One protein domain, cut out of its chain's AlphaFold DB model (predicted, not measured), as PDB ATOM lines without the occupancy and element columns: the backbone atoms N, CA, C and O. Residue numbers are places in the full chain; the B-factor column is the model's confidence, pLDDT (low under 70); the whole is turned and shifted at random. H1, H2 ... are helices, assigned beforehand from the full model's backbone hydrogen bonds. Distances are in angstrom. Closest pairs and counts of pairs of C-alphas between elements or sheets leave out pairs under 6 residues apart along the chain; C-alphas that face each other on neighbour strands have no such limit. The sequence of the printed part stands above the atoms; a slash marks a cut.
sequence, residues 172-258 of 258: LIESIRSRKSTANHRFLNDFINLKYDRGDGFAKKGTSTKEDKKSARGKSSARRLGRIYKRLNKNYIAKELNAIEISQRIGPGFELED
ATOM      1  N   LEU A 172      65.083  42.735  73.751       91.19
ATOM      2  CA  LEU A 172      64.881  41.601  74.654       91.19
ATOM      3  C   LEU A 172      63.633  40.808  74.281       91.19
ATOM      4  O   LEU A 172      63.648  39.580  74.386       91.19
ATOM      5  N   ILE A 173      62.575  41.475  73.809       90.69
ATOM      6  CA  ILE A 173      61.322  40.808  73.453       90.69
ATOM      7  C   ILE A 173      61.563  39.769  72.349       90.69
ATOM      8  O   ILE A 173      61.153  38.616  72.467       90.69
ATOM      9  N   GLU A 174      62.355  40.118  71.333       86.81
ATOM     10  CA  GLU A 174      62.711  39.221  70.231       86.81
ATOM     11  C   GLU A 174      63.628  38.081  70.702       86.81
ATOM     12  O   GLU A 174      63.602  36.968  70.173       86.81
ATOM     13  N   SER A 175      64.444  38.326  71.725       87.62
ATOM     14  CA  SER A 175      65.389  37.340  72.254       87.62
ATOM     15  C   SER A 175      64.719  36.330  73.193       87.62
ATOM     16  O   SER A 175      65.061  35.146  73.172       87.62
ATOM     17  N   ILE A 176      63.723  36.758  73.964       89.56
ATOM     18  CA  ILE A 176      63.130  35.956  75.040       89.56
ATOM     19  C   ILE A 176      61.714  35.495  74.693       89.56
ATOM     20  O   ILE A 176      61.402  34.313  74.837       89.56
ATOM     21  N   ARG A 177      60.856  36.386  74.189       88.88
ATOM     22  CA  ARG A 177      59.427  36.098  73.963       88.88
ATOM     23  C   ARG A 177      59.165  35.306  72.689       88.88
ATOM     24  O   ARG A 177      58.227  34.520  72.639       88.88
ATOM     25  N   SER A 178      60.041  35.417  71.691       85.12
ATOM     26  CA  SER A 178      59.930  34.653  70.436       85.12
ATOM     27  C   SER A 178      60.122  33.137  70.585       85.12
ATOM     28  O   SER A 178      59.903  32.373  69.640       85.12
ATOM     29  N   ARG A 179      60.561  32.673  71.760       84.88
ATOM     30  CA  ARG A 179      60.920  31.278  72.026       84.88
ATOM     31  C   ARG A 179      59.963  30.675  73.046       84.88
ATOM     32  O   ARG A 179      59.910  31.112  74.189       84.88
ATOM     33  N   LYS A 180      59.279  29.588  72.665       82.50
ATOM     34  CA  LYS A 180      58.331  28.865  73.537       82.50
ATOM     35  C   LYS A 180      58.947  28.439  74.879       82.50
ATOM     36  O   LYS A 180      58.254  28.465  75.887       82.50
ATOM     37  N   SER A 181      60.229  28.064  74.890       81.88
ATOM     38  CA  SER A 181      60.936  27.615  76.099       81.88
ATOM     39  C   SER A 181      61.083  28.708  77.157       81.88
ATOM     40  O   SER A 181      61.089  28.401  78.337       81.88
ATOM     41  N   THR A 182      61.189  29.971  76.743       85.44
ATOM     42  CA  THR A 182      61.451  31.109  77.638       85.44
ATOM     43  C   THR A 182      60.238  32.023  77.809       85.44
ATOM     44  O   THR A 182      60.127  32.711  78.815       85.44
ATOM     45  N   ALA A 183      59.290  32.015  76.866       83.25
ATOM     46  CA  ALA A 183      58.138  32.918  76.873       83.25
ATOM     47  C   ALA A 183      57.175  32.721  78.059       83.25
ATOM     48  O   ALA A 183      56.507  33.661  78.461       83.25
ATOM     49  N   ASN A 184      57.085  31.535  78.655       77.31
ATOM     50  CA  ASN A 184      56.136  31.289  79.752       77.31
ATOM     51  C   ASN A 184      56.831  30.947  81.074       77.31
ATOM     52  O   ASN A 184      56.213  30.362  81.957       77.31
ATOM     53  N   HIS A 185      58.119  31.259  81.200       83.19
ATOM     54  CA  HIS A 185      58.875  30.908  82.390       83.19
ATOM     55  C   HIS A 185      58.711  31.950  83.497       83.19
ATOM     56  O   HIS A 185      59.146  33.088  83.328       83.19
ATOM     57  N   ARG A 186      58.146  31.543  84.640       79.50
ATOM     58  CA  ARG A 186      57.829  32.436  85.764       79.50
ATOM     59  C   ARG A 186      59.059  33.195  86.270       79.50
ATOM     60  O   ARG A 186      59.054  34.418  86.262       79.50
ATOM     61  N   PHE A 187      60.133  32.479  86.609       89.06
ATOM     62  CA  PHE A 187      61.326  33.066  87.237       89.06
ATOM     63  C   PHE A 187      62.378  33.595  86.252       89.06
ATOM     64  O   PHE A 187      63.382  34.174  86.656       89.06
ATOM     65  N   LEU A 188      62.167  33.432  84.940       90.50
ATOM     66  CA  LEU A 188      63.161  33.881  83.957       90.50
ATOM     67  C   LEU A 188      63.118  35.400  83.846       90.50
ATOM     68  O   LEU A 188      64.143  36.028  83.605       90.50
ATOM     69  N   ASN A 189      61.935  35.983  84.041       92.38
ATOM     70  CA  ASN A 189      61.788  37.421  84.136       92.38
ATOM     71  C   ASN A 189      62.591  37.991  85.310       92.38
ATOM     72  O   ASN A 189      63.262  39.002  85.137       92.38
ATOM     73  N   ASP A 190      62.550  37.336  86.471       93.94
ATOM     74  CA  ASP A 190      63.315  37.770  87.642       93.94
ATOM     75  C   ASP A 190      64.820  37.694  87.365       93.94
ATOM     76  O   ASP A 190      65.515  38.685  87.555       93.94
ATOM     77  N   PHE A 191      65.301  36.584  86.792       94.44
ATOM     78  CA  PHE A 191      66.694  36.465  86.348       94.44
ATOM     79  C   PHE A 191      67.097  37.577  85.366       94.44
ATOM     80  O   PHE A 191      68.149  38.194  85.508       94.44
ATOM     81  N   ILE A 192      66.255  37.853  84.368       94.38
ATOM     82  CA  ILE A 192      66.503  38.898  83.371       94.38
ATOM     83  C   ILE A 192      66.592  40.282  84.024       94.38
ATOM     84  O   ILE A 192      67.467  41.056  83.646       94.38
ATOM     85  N   ASN A 193      65.717  40.590  84.984       95.44
ATOM     86  CA  ASN A 193      65.767  41.858  85.711       95.44
ATOM     87  C   ASN A 193      67.056  41.949  86.537       95.44
ATOM     88  O   ASN A 193      67.811  42.896  86.351       95.44
ATOM     89  N   LEU A 194      67.381  40.927  87.336       95.25
ATOM     90  CA  LEU A 194      68.614  40.904  88.135       95.25
ATOM     91  C   LEU A 194      69.874  41.067  87.268       95.25
ATOM     92  O   LEU A 194      70.786  41.805  87.621       95.25
ATOM     93  N   LYS A 195      69.925  40.413  86.100       94.44
ATOM     94  CA  LYS A 195      71.119  40.438  85.243       94.44
ATOM     95  C   LYS A 195      71.244  41.711  84.402       94.44
ATOM     96  O   LYS A 195      72.360  42.176  84.150       94.44
ATOM     97  N   TYR A 196      70.129  42.228  83.890       95.12
ATOM     98  CA  TYR A 196      70.144  43.207  82.801       95.12
ATOM     99  C   TYR A 196      69.498  44.543  83.119       95.12
ATOM    100  O   TYR A 196      69.614  45.432  82.279       95.12
ATOM    101  N   ASP A 197      68.832  44.716  84.256       95.06
ATOM    102  CA  ASP A 197      68.275  46.017  84.620       95.06
ATOM    103  C   ASP A 197      69.397  47.037  84.851       95.06
ATOM    104  O   ASP A 197      70.397  46.752  85.510       95.06
ATOM    105  N   ARG A 198      69.263  48.227  84.262       94.75
ATOM    106  CA  ARG A 198      70.185  49.351  84.474       94.75
ATOM    107  C   ARG A 198      69.867  50.169  85.735       94.75
ATOM    108  O   ARG A 198      70.573  51.138  85.983       94.75
ATOM    109  N   GLY A 199      68.824  49.800  86.480       95.12
ATOM    110  CA  GLY A 199      68.396  50.418  87.740       95.12
ATOM    111  C   GLY A 199      67.057  51.161  87.662       95.12
ATOM    112  O   GLY A 199      66.530  51.570  88.689       95.12
ATOM    113  N   ASP A 200      66.484  51.332  86.468       94.75
ATOM    114  CA  ASP A 200      65.194  52.008  86.245       94.75
ATOM    115  C   ASP A 200      64.118  51.075  85.656       94.75
ATOM    116  O   ASP A 200      63.053  51.518  85.208       94.75
ATOM    117  N   GLY A 201      64.397  49.771  85.633       95.44
ATOM    118  CA  GLY A 201      63.567  48.732  85.045       95.44
ATOM    119  C   GLY A 201      63.855  48.468  83.567       95.44
ATOM    120  O   GLY A 201      63.343  47.484  83.038       95.44
ATOM    121  N   PHE A 202      64.636  49.298  82.864       96.25
ATOM    122  CA  PHE A 202      64.987  49.069  81.456       96.25
ATOM    123  C   PHE A 202      66.332  48.356  81.299       96.25
ATOM    124  O   PHE A 202      67.228  48.427  82.136       96.25
ATOM    125  N   ALA A 203      66.508  47.665  80.172       95.12
ATOM    126  CA  ALA A 203      67.716  46.881  79.954       95.12
ATOM    127  C   ALA A 203      68.966  47.758  79.740       95.12
ATOM    128  O   ALA A 203      68.944  48.737  78.984       95.12
ATOM    129  N   LYS A 204      70.099  47.340  80.319       93.62
ATOM    130  CA  LYS A 204      71.440  47.886  80.064       93.62
ATOM    131  C   LYS A 204      71.736  47.890  78.560       93.62
ATOM    132  O   LYS A 204      71.402  46.946  77.825       93.62
ATOM    133  N   LYS A 205      72.416  48.940  78.080       88.56
ATOM    134  CA  LYS A 205      72.851  49.033  76.678       88.56
ATOM    135  C   LYS A 205      73.740  47.833  76.343       88.56
ATOM    136  O   LYS A 205      74.644  47.487  77.089       88.56
ATOM    137  N   GLY A 206      73.480  47.196  75.204       85.75
ATOM    138  CA  GLY A 206      74.262  46.045  74.756       85.75
ATOM    139  C   GLY A 206      73.799  44.686  75.296       85.75
ATOM    140  O   GLY A 206      74.377  43.677  74.890       85.75
ATOM    141  N   THR A 207      72.718  44.615  76.083       89.62
ATOM    142  CA  THR A 207      72.118  43.341  76.537       89.62
ATOM    143  C   THR A 207      71.799  42.379  75.385       89.62
ATOM    144  O   THR A 207      71.939  41.166  75.509       89.62
ATOM    145  N   SER A 208      71.426  42.914  74.221       88.75
ATOM    146  CA  SER A 208      71.108  42.132  73.021       88.75
ATOM    147  C   SER A 208      72.229  42.146  71.974       88.75
ATOM    148  O   SER A 208      71.979  41.901  70.794       88.75
ATOM    149  N   THR A 209      73.474  42.429  72.369       87.56
ATOM    150  CA  THR A 209      74.630  42.426  71.456       87.56
ATOM    151  C   THR A 209      74.829  41.041  70.834       87.56
ATOM    152  O   THR A 209      74.643  40.018  71.494       87.56
ATOM    153  N   LYS A 210      75.188  40.980  69.547       83.31
ATOM    154  CA  LYS A 210      75.544  39.717  68.886       83.31
ATOM    155  C   LYS A 210      76.859  39.191  69.473       83.31
ATOM    156  O   LYS A 210      77.798  39.958  69.643       83.31
ATOM    157  N   GLU A 211      76.891  37.897  69.768       82.31
ATOM    158  CA  GLU A 211      78.097  37.206  70.222       82.31
ATOM    159  C   GLU A 211      79.173  37.240  69.135       82.31
ATOM    160  O   GLU A 211      78.900  36.949  67.964       82.31
ATOM    161  N   ASP A 212      80.383  37.589  69.547       82.06
ATOM    162  CA  ASP A 212      81.595  37.488  68.751       82.06
ATOM    163  C   ASP A 212      82.435  36.326  69.288       82.06
ATOM    164  O   ASP A 212      82.719  36.250  70.479       82.06
ATOM    165  N   LYS A 213      82.826  35.403  68.405       79.50
ATOM    166  CA  LYS A 213      83.605  34.216  68.784       79.50
ATOM    167  C   LYS A 213      85.050  34.550  69.152       79.50
ATOM    168  O   LYS A 213      85.688  33.749  69.824       79.50
ATOM    169  N   LYS A 214      85.568  35.688  68.682       83.56
ATOM    170  CA  LYS A 214      86.968  36.091  68.866       83.56
ATOM    171  C   LYS A 214      87.175  37.000  70.081       83.56
ATOM    172  O   LYS A 214      88.312  37.326  70.393       83.56
ATOM    173  N   SER A 215      86.107  37.417  70.767       81.69
ATOM    174  CA  SER A 215      86.189  38.338  71.905       81.69
ATOM    175  C   SER A 215      85.215  37.971  73.030       81.69
ATOM    176  O   SER A 215      84.411  37.045  72.927       81.69
ATOM    177  N   ALA A 216      85.273  38.696  74.152       78.94
ATOM    178  CA  ALA A 216      84.292  38.556  75.232       78.94
ATOM    179  C   ALA A 216      82.913  39.158  74.881       78.94
ATOM    180  O   ALA A 216      81.940  38.992  75.625       78.94
ATOM    181  N   ARG A 217      82.801  39.854  73.742       82.06
ATOM    182  CA  ARG A 217      81.605  40.600  73.355       82.06
ATOM    183  C   ARG A 217      80.407  39.673  73.152       82.06
ATOM    184  O   ARG A 217      80.419  38.752  72.340       82.06
ATOM    185  N   GLY A 218      79.320  39.973  73.859       81.44
ATOM    186  CA  GLY A 218      78.055  39.252  73.732       81.44
ATOM    187  C   GLY A 218      78.029  37.875  74.405       81.44
ATOM    188  O   GLY A 218      77.023  37.179  74.260       81.44
ATOM    189  N   LYS A 219      79.056  37.502  75.188       85.38
ATOM    190  CA  LYS A 219      79.027  36.288  76.025       85.38
ATOM    191  C   LYS A 219      77.855  36.306  77.012       85.38
ATOM    192  O   LYS A 219      77.165  35.304  77.150       85.38
ATOM    193  N   SER A 220      77.552  37.461  77.599       88.19
ATOM    194  CA  SER A 220      76.409  37.671  78.497       88.19
ATOM    195  C   SER A 220      75.112  38.068  77.775       88.19
ATOM    196  O   SER A 220      74.175  38.537  78.407       88.19
ATOM    197  N   SER A 221      75.017  37.927  76.447       91.69
ATOM    198  CA  SER A 221      73.876  38.449  75.676       91.69
ATOM    199  C   SER A 221      72.571  37.681  75.906       91.69
ATOM    200  O   SER A 221      72.524  36.450  75.805       91.69
ATOM    201  N   ALA A 222      71.458  38.406  76.033       90.81
ATOM    202  CA  ALA A 222      70.113  37.831  76.062       90.81
ATOM    203  C   ALA A 222      69.781  37.035  74.778       90.81
ATOM    204  O   ALA A 222      68.988  36.089  74.805       90.81
ATOM    205  N   ARG A 223      70.435  37.340  73.644       88.38
ATOM    206  CA  ARG A 223      70.299  36.554  72.398       88.38
ATOM    207  C   ARG A 223      70.857  35.132  72.534       88.38
ATOM    208  O   ARG A 223      70.390  34.227  71.829       88.38
ATOM    209  N   ARG A 224      71.858  34.941  73.403       89.00
ATOM    210  CA  ARG A 224      72.479  33.647  73.732       89.00
ATOM    211  C   ARG A 224      71.654  32.910  74.790       89.00
ATOM    212  O   ARG A 224      71.406  31.715  74.611       89.00
ATOM    213  N   LEU A 225      71.118  33.633  75.780       89.75
ATOM    214  CA  LEU A 225      70.286  33.088  76.862       89.75
ATOM    215  C   LEU A 225      69.180  32.162  76.347       89.75
ATOM    216  O   LEU A 225      69.121  30.997  76.728       89.75
ATOM    217  N   GLY A 226      68.357  32.622  75.399       84.38
ATOM    218  CA  GLY A 226      67.248  31.814  74.882       84.38
ATOM    219  C   GLY A 226      67.672  30.492  74.221       84.38
ATOM    220  O   GLY A 226      66.889  29.542  74.183       84.38
ATOM    221  N   ARG A 227      68.905  30.397  73.694       85.31
ATOM    222  CA  ARG A 227      69.438  29.153  73.106       85.31
ATOM    223  C   ARG A 227      69.959  28.202  74.175       85.31
ATOM    224  O   ARG A 227      69.719  27.003  74.066       85.31
ATOM    225  N   ILE A 228      70.661  28.727  75.176       87.50
ATOM    226  CA  ILE A 228      71.211  27.910  76.261       87.50
ATOM    227  C   ILE A 228      70.093  27.420  77.166       87.50
ATOM    228  O   ILE A 228      70.039  26.233  77.458       87.50
ATOM    229  N   TYR A 229      69.139  28.283  77.501       86.81
ATOM    230  CA  TYR A 229      67.980  27.901  78.294       86.81
ATOM    231  C   TYR A 229      67.209  26.733  77.651       86.81
ATOM    232  O   TYR A 229      66.800  25.793  78.326       86.81
ATOM    233  N   LYS A 230      67.085  26.711  76.313       85.44
ATOM    234  CA  LYS A 230      66.500  25.566  75.594       85.44
ATOM    235  C   LYS A 230      67.274  24.259  75.829       85.44
ATOM    236  O   LYS A 230      66.654  23.201  75.836       85.44
ATOM    237  N   ARG A 231      68.604  24.312  75.966       85.00
ATOM    238  CA  ARG A 231      69.444  23.144  76.285       85.00
ATOM    239  C   ARG A 231      69.299  22.748  77.751       85.00
ATOM    240  O   ARG A 231      69.133  21.569  78.021       85.00
ATOM    241  N   LEU A 232      69.275  23.724  78.659       85.50
ATOM    242  CA  LEU A 232      69.035  23.496  80.084       85.50
ATOM    243  C   LEU A 232      67.721  22.731  80.301       85.50
ATOM    244  O   LEU A 232      67.702  21.712  80.979       85.50
ATOM    245  N   ASN A 233      66.656  23.139  79.608       82.94
ATOM    246  CA  ASN A 233      65.342  22.493  79.664       82.94
ATOM    247  C   ASN A 233      65.283  21.085  79.031       82.94
ATOM    248  O   ASN A 233      64.209  20.495  78.990       82.94
ATOM    249  N   LYS A 234      66.380  20.557  78.471       81.81
ATOM    250  CA  LYS A 234      66.456  19.139  78.075       81.81
ATOM    251  C   LYS A 234      66.915  18.238  79.219       81.81
ATOM    252  O   LYS A 234      66.525  17.081  79.243       81.81
ATOM    253  N   ASN A 235      67.738  18.774  80.118       78.38
ATOM    254  CA  ASN A 235      68.419  18.002  81.160       78.38
ATOM    255  C   ASN A 235      67.842  18.272  82.553       78.38
ATOM    256  O   ASN A 235      67.988  17.452  83.448       78.38
ATOM    257  N   TYR A 236      67.188  19.418  82.733       75.31
ATOM    258  CA  TYR A 236      66.559  19.826  83.980       75.31
ATOM    259  C   TYR A 236      65.078  20.093  83.752       75.31
ATOM    260  O   TYR A 236      64.669  20.487  82.651       75.31
ATOM    261  N   ILE A 237      64.294  20.019  84.830       80.31
ATOM    262  CA  ILE A 237      62.972  20.645  84.886       80.31
ATOM    263  C   ILE A 237      63.190  22.156  85.011       80.31
ATOM    264  O   ILE A 237      62.942  22.767  86.043       80.31
ATOM    265  N   ALA A 238      63.722  22.769  83.949       78.81
ATOM    266  CA  ALA A 238      64.229  24.134  84.003       78.81
ATOM    267  C   ALA A 238      63.150  25.150  84.394       78.81
ATOM    268  O   ALA A 238      63.505  26.231  84.840       78.81
ATOM    269  N   LYS A 239      61.866  24.783  84.239       79.88
ATOM    270  CA  LYS A 239      60.680  25.538  84.664       79.88
ATOM    271  C   LYS A 239      60.542  25.745  86.171       79.88
ATOM    272  O   LYS A 239      59.914  26.722  86.567       79.88
ATOM    273  N   GLU A 240      61.107  24.842  86.962       86.00
ATOM    274  CA  GLU A 240      61.062  24.902  88.426       86.00
ATOM    275  C   GLU A 240      62.244  25.684  89.003       86.00
ATOM    276  O   GLU A 240      62.233  26.032  90.177       86.00
ATOM    277  N   LEU A 241      63.248  26.003  88.177       89.44
ATOM    278  CA  LEU A 241      64.427  26.728  88.633       89.44
ATOM    279  C   LEU A 241      64.084  28.195  88.907       89.44
ATOM    280  O   LEU A 241      63.529  28.895  88.050       89.44
ATOM    281  N   ASN A 242      64.475  28.678  90.081       92.25
ATOM    282  CA  ASN A 242      64.410  30.091  90.422       92.25
ATOM    283  C   ASN A 242      65.527  30.895  89.718       92.25
ATOM    284  O   ASN A 242      66.373  30.352  89.005       92.25
ATOM    285  N   ALA A 243      65.537  32.218  89.896       92.31
ATOM    286  CA  ALA A 243      66.481  33.096  89.202       92.31
ATOM    287  C   ALA A 243      67.966  32.805  89.511       92.31
ATOM    288  O   ALA A 243      68.801  32.890  88.609       92.31
ATOM    289  N   ILE A 244      68.281  32.436  90.755       92.56
ATOM    290  CA  ILE A 244      69.643  32.119  91.211       92.56
ATOM    291  C   ILE A 244      70.069  30.757  90.657       92.56
ATOM    292  O   ILE A 244      71.145  30.600  90.092       92.56
ATOM    293  N   GLU A 245      69.192  29.759  90.729       92.19
ATOM    294  CA  GLU A 245      69.491  28.429  90.199       92.19
ATOM    295  C   GLU A 245      69.702  28.442  88.684       92.19
ATOM    296  O   GLU A 245      70.528  27.688  88.159       92.19
ATOM    297  N   ILE A 246      68.956  29.309  87.990       91.12
ATOM    298  CA  ILE A 246      69.142  29.614  86.579       91.12
ATOM    299  C   ILE A 246      70.553  30.181  86.360       91.12
ATOM    300  O   ILE A 246      71.298  29.604  85.567       91.12
ATOM    301  N   SER A 247      70.964  31.241  87.067       91.75
ATOM    302  CA  SER A 247      72.287  31.863  86.864       91.75
ATOM    303  C   SER A 247      73.441  30.868  87.038       91.75
ATOM    304  O   SER A 247      74.343  30.823  86.203       91.75
ATOM    305  N   GLN A 248      73.342  29.982  88.031       90.50
ATOM    306  CA  GLN A 248      74.333  28.943  88.325       90.50
ATOM    307  C   GLN A 248      74.436  27.857  87.238       90.50
ATOM    308  O   GLN A 248      75.475  27.216  87.100       90.50
ATOM    309  N   ARG A 249      73.370  27.618  86.457       90.12
ATOM    310  CA  ARG A 249      73.281  26.474  85.522       90.12
ATOM    311  C   ARG A 249      73.346  26.846  84.040       90.12
ATOM    312  O   ARG A 249      73.636  25.980  83.216       90.12
ATOM    313  N   ILE A 250      73.075  28.100  83.659       87.81
ATOM    314  CA  ILE A 250      73.199  28.542  82.251       87.81
ATOM    315  C   ILE A 250      74.684  28.605  81.824       87.81
ATOM    316  O   ILE A 250      74.996  28.496  80.634       87.81
ATOM    317  N   GLY A 251      75.608  28.734  82.781       84.75
ATOM    318  CA  GLY A 251      77.050  28.740  82.547       84.75
ATOM    319  C   GLY A 251      77.627  30.131  82.242       84.75
ATOM    320  O   GLY A 251      76.945  31.138  82.440       84.75
ATOM    321  N   PRO A 252      78.869  30.199  81.724       85.50
ATOM    322  CA  PRO A 252      79.673  31.416  81.776       85.50
ATOM    323  C   PRO A 252      79.045  32.657  81.135       85.50
ATOM    324  O   PRO A 252      78.566  32.596  79.992       85.50
ATOM    325  N   GLY A 253      79.118  33.792  81.834       86.38
ATOM    326  CA  GLY A 253      78.614  35.111  81.430       86.38
ATOM    327  C   GLY A 253      77.199  35.444  81.923       86.38
ATOM    328  O   GLY A 253      76.704  36.545  81.652       86.38
ATOM    329  N   PHE A 254      76.535  34.514  82.608       91.44
ATOM    330  CA  PHE A 254      75.183  34.664  83.160       91.44
ATOM    331  C   PHE A 254      75.142  34.644  84.689       91.44
ATOM    332  O   PHE A 254      74.052  34.676  85.255       91.44
ATOM    333  N   GLU A 255      76.301  34.639  85.339       91.88
ATOM    334  CA  GLU A 255      76.452  34.766  86.786       91.88
ATOM    335  C   GLU A 255      75.777  36.059  87.257       91.88
ATOM    336  O   GLU A 255      75.806  37.069  86.546       91.88
ATOM    337  N   LEU A 256      75.125  36.034  88.415       90.19
ATOM    338  CA  LEU A 256      74.649  37.263  89.048       90.19
ATOM    339  C   LEU A 256      75.803  37.845  89.868       90.19
ATOM    340  O   LEU A 256      76.647  37.091  90.343       90.19
ATOM    341  N   GLU A 257      75.876  39.170  89.930       78.38
ATOM    342  CA  GLU A 257      76.782  39.850  90.859       78.38
ATOM    343  C   GLU A 257      76.186  39.696  92.268       78.38
ATOM    344  O   GLU A 257      74.955  39.735  92.394       78.38
ATOM    345  N   ASP A 258      77.040  39.431  93.261       57.69
ATOM    346  CA  ASP A 258      76.649  39.299  94.674       57.69
ATOM    347  C   ASP A 258      76.095  40.617  95.241       57.69
ATOM    348  O   ASP A 258      76.631  41.696  94.885       57.69
TER     349      ASP A 258
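AT A GLANCE: This is residues 172 to 258 of the 258 residues of an uncharacterized protein of Prochlorococcus marinus str. MIT 9202 (UniProt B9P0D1). One long helix, H4, is the hub of a small helical body: the short H1 and H2 pack on one side of it, and H5 crosses it on another side. H3 packs across H5 and is near H4, and a long loop, residues 197 to 221, leads from H3 to H4. The printed part has 87 residues with five named helices, H1 to H5 in that order, and no named strand; the class is all helix, though just 40 residues are in named elements. It is compact, with a radius of gyration of the C-alphas of 12.1 A, and rounded, spanning 31 by 31 by 28 A.

HOW THE PARTS SIT: Begin at H1, residues 172 to 176, which touches residues 222 to 226 alone of H4, residues 222 to 235; their closest C-alphas, Ser 175 and Arg 223, are 5.0 A apart. Next, H2, residues 180 to 183, touches H4, closest at the C-alphas of Ser 181 and Lys 230, 6.0 A. H3, residues 188 to 196, touches H5, residues 243 to 250, about perpendicular at 80 degrees, closest at the C-alphas of Phe 191 and Ala 243, 4.4 A. H5 touches H4, about perpendicular at 83 degrees, closest at the C-alphas of Ile 228 and Ile 250, 6.3 A. H5 is apart from H1 and H2. In H1, H3 and H5 every O i to N i+4 pair is within hydrogen-bond range, in H4 5 of 10, and H2 is too short for such a pair.

IN THESE COORDINATES: Find C-alpha 172 at (64.881, 41.601, 74.654), where H1 begins. H3 is 11.7 A long from first to last C-alpha. H4 runs 20.5 A from C-alpha 222 at (70.113, 37.831, 76.062) to C-alpha 235 at (68.419, 18.002, 81.160). H5 covers 10.7 A and ends at C-alpha 250, (73.199, 28.542, 82.251).

THE WHOLE: The C-alphas farthest apart, those of Asp 200 and Asn 235, are 34.5 A apart. The printed part has no cut, and the link from H3 to H4 is long. The mean pLDDT of the printed part is 87.3, and residue 258 alone is under 70.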